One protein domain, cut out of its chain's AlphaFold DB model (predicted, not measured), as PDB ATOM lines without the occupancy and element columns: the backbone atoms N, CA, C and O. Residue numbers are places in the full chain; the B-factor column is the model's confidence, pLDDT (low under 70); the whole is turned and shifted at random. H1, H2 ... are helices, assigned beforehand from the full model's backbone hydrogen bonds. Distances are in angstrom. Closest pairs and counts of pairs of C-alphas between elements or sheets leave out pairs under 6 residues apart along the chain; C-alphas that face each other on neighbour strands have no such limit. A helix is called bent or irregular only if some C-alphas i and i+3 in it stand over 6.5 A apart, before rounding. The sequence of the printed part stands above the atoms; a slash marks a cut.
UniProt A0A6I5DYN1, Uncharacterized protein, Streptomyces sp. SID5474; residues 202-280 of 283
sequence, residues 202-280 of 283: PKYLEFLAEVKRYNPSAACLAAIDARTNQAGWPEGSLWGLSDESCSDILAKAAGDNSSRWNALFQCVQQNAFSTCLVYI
ATOM      1  N   PRO A 202     136.434 185.400 204.224       96.19
ATOM      2  CA  PRO A 202     137.840 185.810 204.175       96.19
ATOM      3  C   PRO A 202     138.284 186.336 202.804       96.19
ATOM      4  O   PRO A 202     138.944 187.371 202.729       96.19
ATOM      5  N   LYS A 203     137.839 185.705 201.710       95.81
ATOM      6  CA  LYS A 203     138.153 186.148 200.344       95.81
ATOM      7  C   LYS A 203     137.462 187.457 199.977       95.81
ATOM      8  O   LYS A 203     138.070 188.275 199.291       95.81
ATOM      9  N   TYR A 204     136.250 187.701 200.480       97.38
ATOM     10  CA  TYR A 204     135.621 189.021 200.378       97.38
ATOM     11  C   TYR A 204     136.434 190.086 201.123       97.38
ATOM     12  O   TYR A 204     136.650 191.173 200.592       97.38
ATOM     13  N   LEU A 205     136.912 189.788 202.334       97.81
ATOM     14  CA  LEU A 205     137.704 190.734 203.124       97.81
ATOM     15  C   LEU A 205     139.050 191.052 202.455       97.81
ATOM     16  O   LEU A 205     139.447 192.216 202.423       97.81
ATOM     17  N   GLU A 206     139.714 190.053 201.868       97.81
ATOM     18  CA  GLU A 206     140.920 190.250 201.052       97.81
ATOM     19  C   GLU A 206     140.640 191.096 199.806       97.81
ATOM     20  O   GLU A 206     141.386 192.034 199.519       97.81
ATOM     21  N   PHE A 207     139.556 190.800 199.086       98.19
ATOM     22  CA  PHE A 207     139.115 191.588 197.937       98.19
ATOM     23  C   PHE A 207     138.843 193.043 198.330       98.19
ATOM     24  O   PHE A 207     139.325 193.970 197.684       98.19
ATOM     25  N   LEU A 208     138.111 193.264 199.422       98.12
ATOM     26  CA  LEU A 208     137.773 194.598 199.900       98.12
ATOM     27  C   LEU A 208     139.017 195.370 200.357       98.12
ATOM     28  O   LEU A 208     139.104 196.577 200.130       98.12
ATOM     29  N   ALA A 209     139.980 194.697 200.994       98.12
ATOM     30  CA  ALA A 209     141.267 195.290 201.347       98.12
ATOM     31  C   ALA A 209     142.046 195.720 200.096       98.12
ATOM     32  O   ALA A 209     142.577 196.830 200.057       98.12
ATOM     33  N   GLU A 210     142.043 194.888 199.054       97.94
ATOM     34  CA  GLU A 210     142.670 195.225 197.779       97.94
ATOM     35  C   GLU A 210     141.980 196.412 197.097       97.94
ATOM     36  O   GLU A 210     142.655 197.350 196.686       97.94
ATOM     37  N   VAL A 211     140.646 196.443 197.034       98.12
ATOM     38  CA  VAL A 211     139.904 197.597 196.495       98.12
ATOM     39  C   VAL A 211     140.260 198.880 197.257       98.12
ATOM     40  O   VAL A 211     140.480 199.928 196.648       98.12
ATOM     41  N   LYS A 212     140.378 198.808 198.592       98.12
ATOM     42  CA  LYS A 212     140.738 199.952 199.444       98.12
ATOM     43  C   LYS A 212     142.140 200.501 199.177       98.12
ATOM     44  O   LYS A 212     142.336 201.701 199.364       98.12
ATOM     45  N   ARG A 213     143.082 199.687 198.683       97.62
ATOM     46  CA  ARG A 213     144.448 200.123 198.319       97.62
ATOM     47  C   ARG A 213     144.454 201.256 197.286       97.62
ATOM     48  O   ARG A 213     145.378 202.063 197.269       97.62
ATOM     49  N   TYR A 214     143.402 201.357 196.475       97.62
ATOM     50  CA  TYR A 214     143.269 202.365 195.420       97.62
ATOM     51  C   TYR A 214     142.491 203.624 195.842       97.62
ATOM     52  O   TYR A 214     142.218 204.474 194.995       97.62
ATOM     53  N   ASN A 215     142.174 203.776 197.135       97.25
ATOM     54  CA  ASN A 215     141.432 204.908 197.712       97.25
ATOM     55  C   ASN A 215     140.036 205.127 197.084       97.25
ATOM     56  O   ASN A 215     139.782 206.176 196.485       97.25
ATOM     57  N   PRO A 216     139.120 204.146 197.195       97.50
ATOM     58  CA  PRO A 216     137.774 204.237 196.645       97.50
ATOM     59  C   PRO A 216     136.930 205.309 197.328       97.50
ATOM     60  O   PRO A 216     137.090 205.608 198.512       97.50
ATOM     61  N   SER A 217     135.969 205.847 196.575       97.94
ATOM     62  CA  SER A 217     134.935 206.712 197.135       97.94
ATOM     63  C   SER A 217     134.050 205.934 198.120       97.94
ATOM     64  O   SER A 217     133.886 204.714 198.018       97.94
ATOM     65  N   ALA A 218     133.413 206.649 199.052       97.88
ATOM     66  CA  ALA A 218     132.427 206.046 199.949       97.88
ATOM     67  C   ALA A 218     131.252 205.418 199.175       97.88
ATOM     68  O   ALA A 218     130.734 204.384 199.587       97.88
ATOM     69  N   ALA A 219     130.873 206.007 198.034       97.56
ATOM     70  CA  ALA A 219     129.828 205.478 197.163       97.56
ATOM     71  C   ALA A 219     130.215 204.118 196.561       97.56
ATOM     72  O   ALA A 219     129.411 203.192 196.623       97.56
ATOM     73  N   CYS A 220     131.457 203.962 196.086       98.25
ATOM     74  CA  CYS A 220     131.943 202.682 195.566       98.25
ATOM     75  C   CYS A 220     131.941 201.587 196.642       98.25
ATOM     76  O   CYS A 220     131.424 200.491 196.433       98.25
ATOM     77  N   LEU A 221     132.470 201.893 197.834       98.19
ATOM     78  CA  LEU A 221     132.469 200.940 198.946       98.19
ATOM     79  C   LEU A 221     131.044 200.551 199.364       98.19
ATOM     80  O   LEU A 221     130.783 199.376 199.613       98.19
ATOM     81  N   ALA A 222     130.122 201.516 199.401       97.69
ATOM     82  CA  ALA A 222     128.719 201.261 199.703       97.69
ATOM     83  C   ALA A 222     128.037 200.409 198.621       97.69
ATOM     84  O   ALA A 222     127.234 199.542 198.956       97.69
ATOM     85  N   ALA A 223     128.365 200.612 197.341       97.44
ATOM     86  CA  ALA A 223     127.860 199.784 196.252       97.44
ATOM     87  C   ALA A 223     128.330 198.330 196.400       97.44
ATOM     88  O   ALA A 223     127.501 197.420 196.385       97.44
ATOM     89  N   ILE A 224     129.630 198.103 196.624       98.12
ATOM     90  CA  ILE A 224     130.192 196.763 196.862       98.12
ATOM     91  C   ILE A 224     129.515 196.094 198.057       98.12
ATOM     92  O   ILE A 224     129.013 194.977 197.923       98.12
ATOM     93  N   ASP A 225     129.442 196.766 199.205       97.00
ATOM     94  CA  ASP A 225     128.851 196.190 200.414       97.00
ATOM     95  C   ASP A 225     127.356 195.875 200.231       97.00
ATOM     96  O   ASP A 225     126.904 194.758 200.502       97.00
ATOM     97  N   ALA A 226     126.583 196.813 199.674       95.94
ATOM     98  CA  ALA A 226     125.157 196.619 199.436       95.94
ATOM     99  C   ALA A 226     124.895 195.440 198.490       95.94
ATOM    100  O   ALA A 226     124.059 194.585 198.793       95.94
ATOM    101  N   ARG A 227     125.617 195.349 197.364       97.12
ATOM    102  CA  ARG A 227     125.436 194.250 196.403       97.12
ATOM    103  C   ARG A 227     125.919 192.912 196.953       97.12
ATOM    104  O   ARG A 227     125.272 191.899 196.696       97.12
ATOM    105  N   THR A 228     126.959 192.902 197.783       96.69
ATOM    106  CA  THR A 228     127.405 191.697 198.503       96.69
ATOM    107  C   THR A 228     126.308 191.173 199.428       96.69
ATOM    108  O   THR A 228     125.972 189.994 199.376       96.69
ATOM    109  N   ASN A 229     125.677 192.045 200.217       93.44
ATOM    110  CA  ASN A 229     124.574 191.655 201.103       93.44
ATOM    111  C   ASN A 229     123.309 191.220 200.333       93.44
ATOM    112  O   ASN A 229     122.532 190.393 200.808       93.44
ATOM    113  N   GLN A 230     123.100 191.764 199.135       93.62
ATOM    114  CA  GLN A 230     121.922 191.492 198.310       93.62
ATOM    115  C   GLN A 230     122.025 190.221 197.476       93.62
ATOM    116  O   GLN A 230     121.030 189.512 197.334       93.62
ATOM    117  N   ALA A 231     123.199 189.943 196.905       93.25
ATOM    118  CA  ALA A 231     123.414 188.867 195.938       93.25
ATOM    119  C   ALA A 231     124.395 187.780 196.415       93.25
ATOM    120  O   ALA A 231     124.396 186.695 195.829       93.25
ATOM    121  N   GLY A 232     125.123 188.020 197.509       94.25
ATOM    122  CA  GLY A 232     126.145 187.129 198.060       94.25
ATOM    123  C   GLY A 232     127.544 187.392 197.498       94.25
ATOM    124  O   GLY A 232     127.712 188.102 196.506       94.25
ATOM    125  N   TRP A 233     128.557 186.816 198.144       95.38
ATOM    126  CA  TRP A 233     129.907 186.687 197.589       95.38
ATOM    127  C   TRP A 233     129.979 185.452 196.671       95.38
ATOM    128  O   TRP A 233     129.457 184.409 197.069       95.38
ATOM    129  N   PRO A 234     130.681 185.513 195.519       96.50
ATOM    130  CA  PRO A 234     131.418 186.665 194.976       96.50
ATOM    131  C   PRO A 234     130.620 187.602 194.059       96.50
ATOM    132  O   PRO A 234     130.993 188.767 193.910       96.50
ATOM    133  N   GLU A 235     129.540 187.137 193.431       95.75
ATOM    134  CA  GLU A 235     128.905 187.854 192.317       95.75
ATOM    135  C   GLU A 235     128.321 189.203 192.732       95.75
ATOM    136  O   GLU A 235     128.399 190.163 191.971       95.75
ATOM    137  N   GLY A 236     127.778 189.311 193.946       96.69
ATOM    138  CA  GLY A 236     127.295 190.577 194.484       96.69
ATOM    139  C   GLY A 236     128.407 191.606 194.627       96.69
ATOM    140  O   GLY A 236     128.237 192.757 194.242       96.69
ATOM    141  N   SER A 237     129.582 191.208 195.103       97.81
ATOM    142  CA  SER A 237     130.707 192.135 195.242       97.81
ATOM    143  C   SER A 237     131.221 192.618 193.892       97.81
ATOM    144  O   SER A 237     131.510 193.804 193.746       97.81
ATOM    145  N   LEU A 238     131.281 191.736 192.887       97.94
ATOM    146  CA  LEU A 238     131.698 192.134 191.542       97.94
ATOM    147  C   LEU A 238     130.633 192.964 190.821       97.94
ATOM    148  O   LEU A 238     130.975 193.893 190.092       97.94
ATOM    149  N   TRP A 239     129.350 192.698 191.078       97.75
ATOM    150  CA  TRP A 239     128.270 193.578 190.645       97.75
ATOM    151  C   TRP A 239     128.449 194.982 191.235       97.75
ATOM    152  O   TRP A 239     128.414 195.961 190.494       97.75
ATOM    153  N   GLY A 240     128.716 195.098 192.536       97.50
ATOM    154  CA  GLY A 240     128.988 196.394 193.159       97.50
ATOM    155  C   GLY A 240     130.259 197.069 192.633       97.50
ATOM    156  O   GLY A 240     130.256 198.275 192.428       97.50
ATOM    157  N   LEU A 241     131.315 196.306 192.332       97.88
ATOM    158  CA  LEU A 241     132.540 196.820 191.706       97.88
ATOM    159  C   LEU A 241     132.298 197.352 190.285       97.88
ATOM    160  O   LEU A 241     133.001 198.256 189.841       97.88
ATOM    161  N   SER A 242     131.313 196.800 189.572       96.69
ATOM    162  CA  SER A 242     130.906 197.266 188.239       96.69
ATOM    163  C   SER A 242     130.016 198.518 188.259       96.69
ATOM    164  O   SER A 242     129.640 199.014 187.197       96.69
ATOM    165  N   ASP A 243     129.660 199.026 189.444       96.06
ATOM    166  CA  ASP A 243     128.903 200.268 189.590       96.06
ATOM    167  C   ASP A 243     129.713 201.472 189.080       96.06
ATOM    168  O   ASP A 243     130.936 201.535 189.221       96.06
ATOM    169  N   GLU A 244     129.029 202.464 188.506       94.75
ATOM    170  CA  GLU A 244     129.663 203.663 187.942       94.75
ATOM    171  C   GLU A 244     130.515 204.409 188.978       94.75
ATOM    172  O   GLU A 244     131.590 204.919 188.651       94.75
ATOM    173  N   SER A 245     130.097 204.394 190.249       96.56
ATOM    174  CA  SER A 245     130.846 205.003 191.353       96.56
ATOM    175  C   SER A 245     132.214 204.359 191.616       96.56
ATOM    176  O   SER A 245     133.056 204.977 192.274       96.56
ATOM    177  N   CYS A 246     132.452 203.151 191.092       97.44
ATOM    178  CA  CYS A 246     133.708 202.410 191.180       97.44
ATOM    179  C   CYS A 246     134.586 202.512 189.920       97.44
ATOM    180  O   CYS A 246     135.695 201.977 189.928       97.44
ATOM    181  N   SER A 247     134.142 203.193 188.859       96.19
ATOM    182  CA  SER A 247     134.821 203.225 187.549       96.19
ATOM    183  C   SER A 247     136.302 203.630 187.616       96.19
ATOM    184  O   SER A 247     137.157 202.915 187.088       96.19
ATOM    185  N   ASP A 248     136.631 204.709 188.330       96.88
ATOM    186  CA  ASP A 248     138.015 205.177 188.513       96.88
ATOM    187  C   ASP A 248     138.904 204.139 189.207       96.88
ATOM    188  O   ASP A 248     140.082 203.976 188.882       96.88
ATOM    189  N   ILE A 249     138.345 203.437 190.192       96.62
ATOM    190  CA  ILE A 249     139.065 202.440 190.986       96.62
ATOM    191  C   ILE A 249     139.286 201.182 190.175       96.62
ATOM    192  O   ILE A 249     140.400 200.662 190.146       96.62
ATOM    193  N   LEU A 250     138.251 200.741 189.466       97.19
ATOM    194  CA  LEU A 250     138.334 199.611 188.565       97.19
ATOM    195  C   LEU A 250     139.397 199.851 187.485       97.19
ATOM    196  O   LEU A 250     140.207 198.964 187.231       97.19
ATOM    197  N   ALA A 251     139.466 201.060 186.920       97.69
ATOM    198  CA  ALA A 251     140.487 201.419 185.939       97.69
ATOM    199  C   ALA A 251     141.912 201.413 186.518       97.69
ATOM    200  O   ALA A 251     142.818 200.845 185.907       97.69
ATOM    201  N   LYS A 252     142.118 201.997 187.706       97.31
ATOM    202  CA  LYS A 252     143.427 201.981 188.386       97.31
ATOM    203  C   LYS A 252     143.880 200.559 188.708       97.31
ATOM    204  O   LYS A 252     145.021 200.207 188.425       97.31
ATOM    205  N   ALA A 253     142.986 199.746 189.260       96.94
ATOM    206  CA  ALA A 253     143.296 198.385 189.672       96.94
ATOM    207  C   ALA A 253     143.536 197.446 188.475       96.94
ATOM    208  O   ALA A 253     144.431 196.603 188.515       96.94
ATOM    209  N   ALA A 254     142.806 197.639 187.371       97.38
ATOM    210  CA  ALA A 254     143.042 196.929 186.114       97.38
ATOM    211  C   ALA A 254     144.386 197.304 185.453       97.38
ATOM    212  O   ALA A 254     144.968 196.488 184.733       97.38
ATOM    213  N   GLY A 255     144.898 198.513 185.705       96.81
ATOM    214  CA  GLY A 255     146.218 198.961 185.248       96.81
ATOM    215  C   GLY A 255     147.388 198.557 186.157       96.81
ATOM    216  O   GLY A 255     148.540 198.643 185.731       96.81
ATOM    217  N   ASP A 256     147.125 198.118 187.392       96.56
ATOM    218  CA  ASP A 256     148.168 197.722 188.342       96.56
ATOM    219  C   ASP A 256     148.564 196.249 188.172       96.56
ATOM    220  O   ASP A 256     148.040 195.360 188.845       96.56
ATOM    221  N   ASN A 257     149.548 195.998 187.308       94.81
ATOM    222  CA  ASN A 257     150.091 194.658 187.055       94.81
ATOM    223  C   ASN A 257     150.840 194.045 188.257       94.81
ATOM    224  O   ASN A 257     151.236 192.883 188.191       94.81
ATOM    225  N   SER A 258     151.072 194.799 189.342       94.88
ATOM    226  CA  SER A 258     151.686 194.267 190.568       94.88
ATOM    227  C   SER A 258     150.672 193.589 191.496       94.88
ATOM    228  O   SER A 258     151.057 192.840 192.396       94.88
ATOM    229  N   SER A 259     149.374 193.815 191.275       95.75
ATOM    230  CA  SER A 259     148.317 193.182 192.056       95.75
ATOM    231  C   SER A 259     148.082 191.736 191.630       95.75
ATOM    232  O   SER A 259     147.815 191.456 190.462       95.75
ATOM    233  N   ARG A 260     148.005 190.815 192.598       96.12
ATOM    234  CA  ARG A 260     147.502 189.452 192.342       96.12
ATOM    235  C   ARG A 260     146.036 189.419 191.888       96.12
ATOM    236  O   ARG A 260     145.599 188.430 191.318       96.12
ATOM    237  N   TRP A 261     145.279 190.489 192.138       97.69
ATOM    238  CA  TRP A 261     143.883 190.644 191.721       97.69
ATOM    239  C   TRP A 261     143.743 191.339 190.356       97.69
ATOM    240  O   TRP A 261     142.623 191.515 189.879       97.69
ATOM    241  N   ASN A 262     144.851 191.733 189.715       97.62
ATOM    242  CA  ASN A 262     144.843 192.491 188.463       97.62
ATOM    243  C   ASN A 262     143.978 191.835 187.374       97.62
ATOM    244  O   ASN A 262     143.123 192.500 186.792       97.62
ATOM    245  N   ALA A 263     144.129 190.522 187.167       97.88
ATOM    246  CA  ALA A 263     143.361 189.778 186.168       97.88
ATOM    247  C   ALA A 263     141.842 189.839 186.421       97.88
ATOM    248  O   ALA A 263     141.058 189.951 185.476       97.88
ATOM    249  N   LEU A 264     141.415 189.830 187.690       98.31
ATOM    250  CA  LEU A 264     140.008 189.997 188.051       98.31
ATOM    251  C   LEU A 264     139.513 191.396 187.682       98.31
ATOM    252  O   LEU A 264     138.473 191.519 187.037       98.31
ATOM    253  N   PHE A 265     140.253 192.444 188.056       98.38
ATOM    254  CA  PHE A 265     139.874 193.826 187.749       98.38
ATOM    255  C   PHE A 265     139.823 194.086 186.241       98.38
ATOM    256  O   PHE A 265     138.850 194.662 185.757       98.38
ATOM    257  N   GLN A 266     140.812 193.599 185.486       98.25
ATOM    258  CA  GLN A 266     140.812 193.662 184.022       98.25
ATOM    259  C   GLN A 266     139.594 192.951 183.431       98.25
ATOM    260  O   GLN A 266     138.912 193.507 182.568       98.25
ATOM    261  N   CYS A 267     139.276 191.751 183.926       98.38
ATOM    262  CA  CYS A 267     138.101 191.031 183.466       98.38
ATOM    263  C   CYS A 267     136.814 191.808 183.758       98.38
ATOM    264  O   CYS A 267     136.023 191.994 182.839       98.38
ATOM    265  N   VAL A 268     136.601 192.299 184.985       97.62
ATOM    266  CA  VAL A 268     135.370 193.025 185.357       97.62
ATOM    267  C   VAL A 268     135.227 194.328 184.564       97.62
ATOM    268  O   VAL A 268     134.118 194.690 184.180       97.62
ATOM    269  N   GLN A 269     136.335 195.003 184.250       96.69
ATOM    270  CA  GLN A 269     136.327 196.206 183.418       96.69
ATOM    271  C   GLN A 269     135.837 195.930 181.985       96.69
ATOM    272  O   GLN A 269     135.167 196.770 181.385       96.69
ATOM    273  N   GLN A 270     136.169 194.766 181.424       95.81
ATOM    274  CA  GLN A 270     135.967 194.468 180.001       95.81
ATOM    275  C   GLN A 270     134.754 193.555 179.750       95.81
ATOM    276  O   GLN A 270     134.021 193.707 178.770       95.81
ATOM    277  N   ASN A 271     134.475 192.630 180.664       97.00
ATOM    278  CA  ASN A 271     133.568 191.499 180.478       97.00
ATOM    279  C   ASN A 271     132.382 191.541 181.447       97.00
ATOM    280  O   ASN A 271     132.193 192.501 182.191       97.00
ATOM    281  N   ALA A 272     131.472 190.580 181.313       96.75
ATOM    282  CA  ALA A 272     130.409 190.372 182.292       96.75
ATOM    283  C   ALA A 272     131.050 189.905 183.600       96.75
ATOM    284  O   ALA A 272     131.859 188.972 183.571       96.75
ATOM    285  N   PHE A 273     130.727 190.541 184.728       97.12
ATOM    286  CA  PHE A 273     131.386 190.225 186.000       97.12
ATOM    287  C   PHE A 273     131.185 188.754 186.391       97.12
ATOM    288  O   PHE A 273     132.069 188.137 186.982       97.12
ATOM    289  N   SER A 274     130.054 188.170 185.991       96.69
ATOM    290  CA  SER A 274     129.719 186.752 186.166       96.69
ATOM    291  C   SER A 274     130.713 185.795 185.504       96.69
ATOM    292  O   SER A 274     130.882 184.672 185.964       96.69
ATOM    293  N   THR A 275     131.425 186.232 184.463       97.19
ATOM    294  CA  THR A 275     132.465 185.422 183.801       97.19
ATOM    295  C   THR A 275     133.836 185.543 184.465       97.19
ATOM    296  O   THR A 275     134.746 184.781 184.149       97.19
ATOM    297  N   CYS A 276     133.992 186.476 185.406       97.88
ATOM    298  CA  CYS A 276     135.291 186.840 185.963       97.88
ATOM    299  C   CYS A 276     135.661 186.077 187.237       97.88
ATOM    300  O   CYS A 276     136.770 186.233 187.740       97.88
ATOM    301  N   LEU A 277     134.768 185.222 187.744       96.00
ATOM    302  CA  LEU A 277     134.965 184.476 188.993       96.00
ATOM    303  C   LEU A 277     136.226 183.606 188.984       96.00
ATOM    304  O   LEU A 277     136.868 183.438 190.016       96.00
ATOM    305  N   VAL A 278     136.608 183.105 187.808       96.44
ATOM    306  CA  VAL A 278     137.813 182.284 187.608       96.44
ATOM    307  C   VAL A 278     139.115 183.028 187.922       96.44
ATOM    308  O   VAL A 278     140.137 182.389 188.146       96.44
ATOM    309  N   TYR A 279     139.084 184.363 187.954       97.50
ATOM    310  CA  TYR A 279     140.243 185.207 188.244       97.50
ATOM    311  C   TYR A 279     140.340 185.624 189.716       97.50
ATOM    312  O   TYR A 279     141.242 186.378 190.075       97.50
ATOM    313  N   ILE A 280     139.432 185.154 190.579       97.00
ATOM    314  CA  ILE A 280     139.570 185.334 192.027       97.00
ATOM    315  C   ILE A 280     140.809 184.543 192.485       97.00
ATOM    316  O   ILE A 280     140.849 183.323 192.275       97.00
TER     317      ILE A 280
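This is residues 202 to 280 of the 283 residues of an uncharacterized protein of Streptomyces sp. SID5474 (UniProt A0A6I5DYN1). Five helices make a small rounded body: H2 and H3 form a helical hairpin, H4 crosses about perpendicular at one end of it, and H5 packs on H4. H1 runs along one side of this group without touching a helix, and an unnamed tail, residues 271 to 280, lies away from H4. The printed part has 79 residues, with H1 to H5 in chain order and no named strand: all helix. It is compact, radius of gyration of the C-alphas 10.8 A, spanning 30 by 26 by 24 A.

H1, residues 202 to 212, is near H2, residues 218 to 231. H1 is close to but not clearly touching H3, residues 235 to 241, with closest C-alphas Tyr 204 and Ser 237 at 7.8 A. H2 and H3 touch as a hairpin, opposite ways at a shallow tilt of 13 degrees; their closest C-alphas, of Ile 224 and Gly 240, are 3.9 A apart. The hub is H4, residues 244 to 255. Residues 245 to 246 of H4 touch H2 about perpendicular, at 83 degrees, the C-alphas of Cys 220 and Cys 246 being closest at 4.7 A. H3 and H4 only just touch, only at the corner, with 3 pairs of C-alphas within 8 A; the closest are Leu 241 and Leu 250, 7.2 A. H5, residues 262 to 270, touches residues 250 to 255 of H4 at a steep tilt of 47 degrees, opposite ways, closest C-alphas Ala 254 and Gln 266 at 4.5 A. H5 is apart from H1 and H2. Every O i to N i+4 pair is within hydrogen-bond range in H1, H2, H3 and H5; in H4, 6 of 8 are.

H1 begins at C-alpha 202 (137.840, 185.810, 204.175) and is 15.2 A long. H2 measures 19.8 A, H3 9.7 A and H4 17.4 A. H4 is irregular: C-alphas 245 and 248 are 7.7 A apart. H5, 12.4 A, ends at C-alpha 270 (135.967, 194.468, 180.001).

The C-alphas farthest apart, of Gln 230 and Ser 258, are 30.9 A apart. The printed part has no cut and no long link. Mean pLDDT of the printed part is 97.0, and no printed residue is under 70.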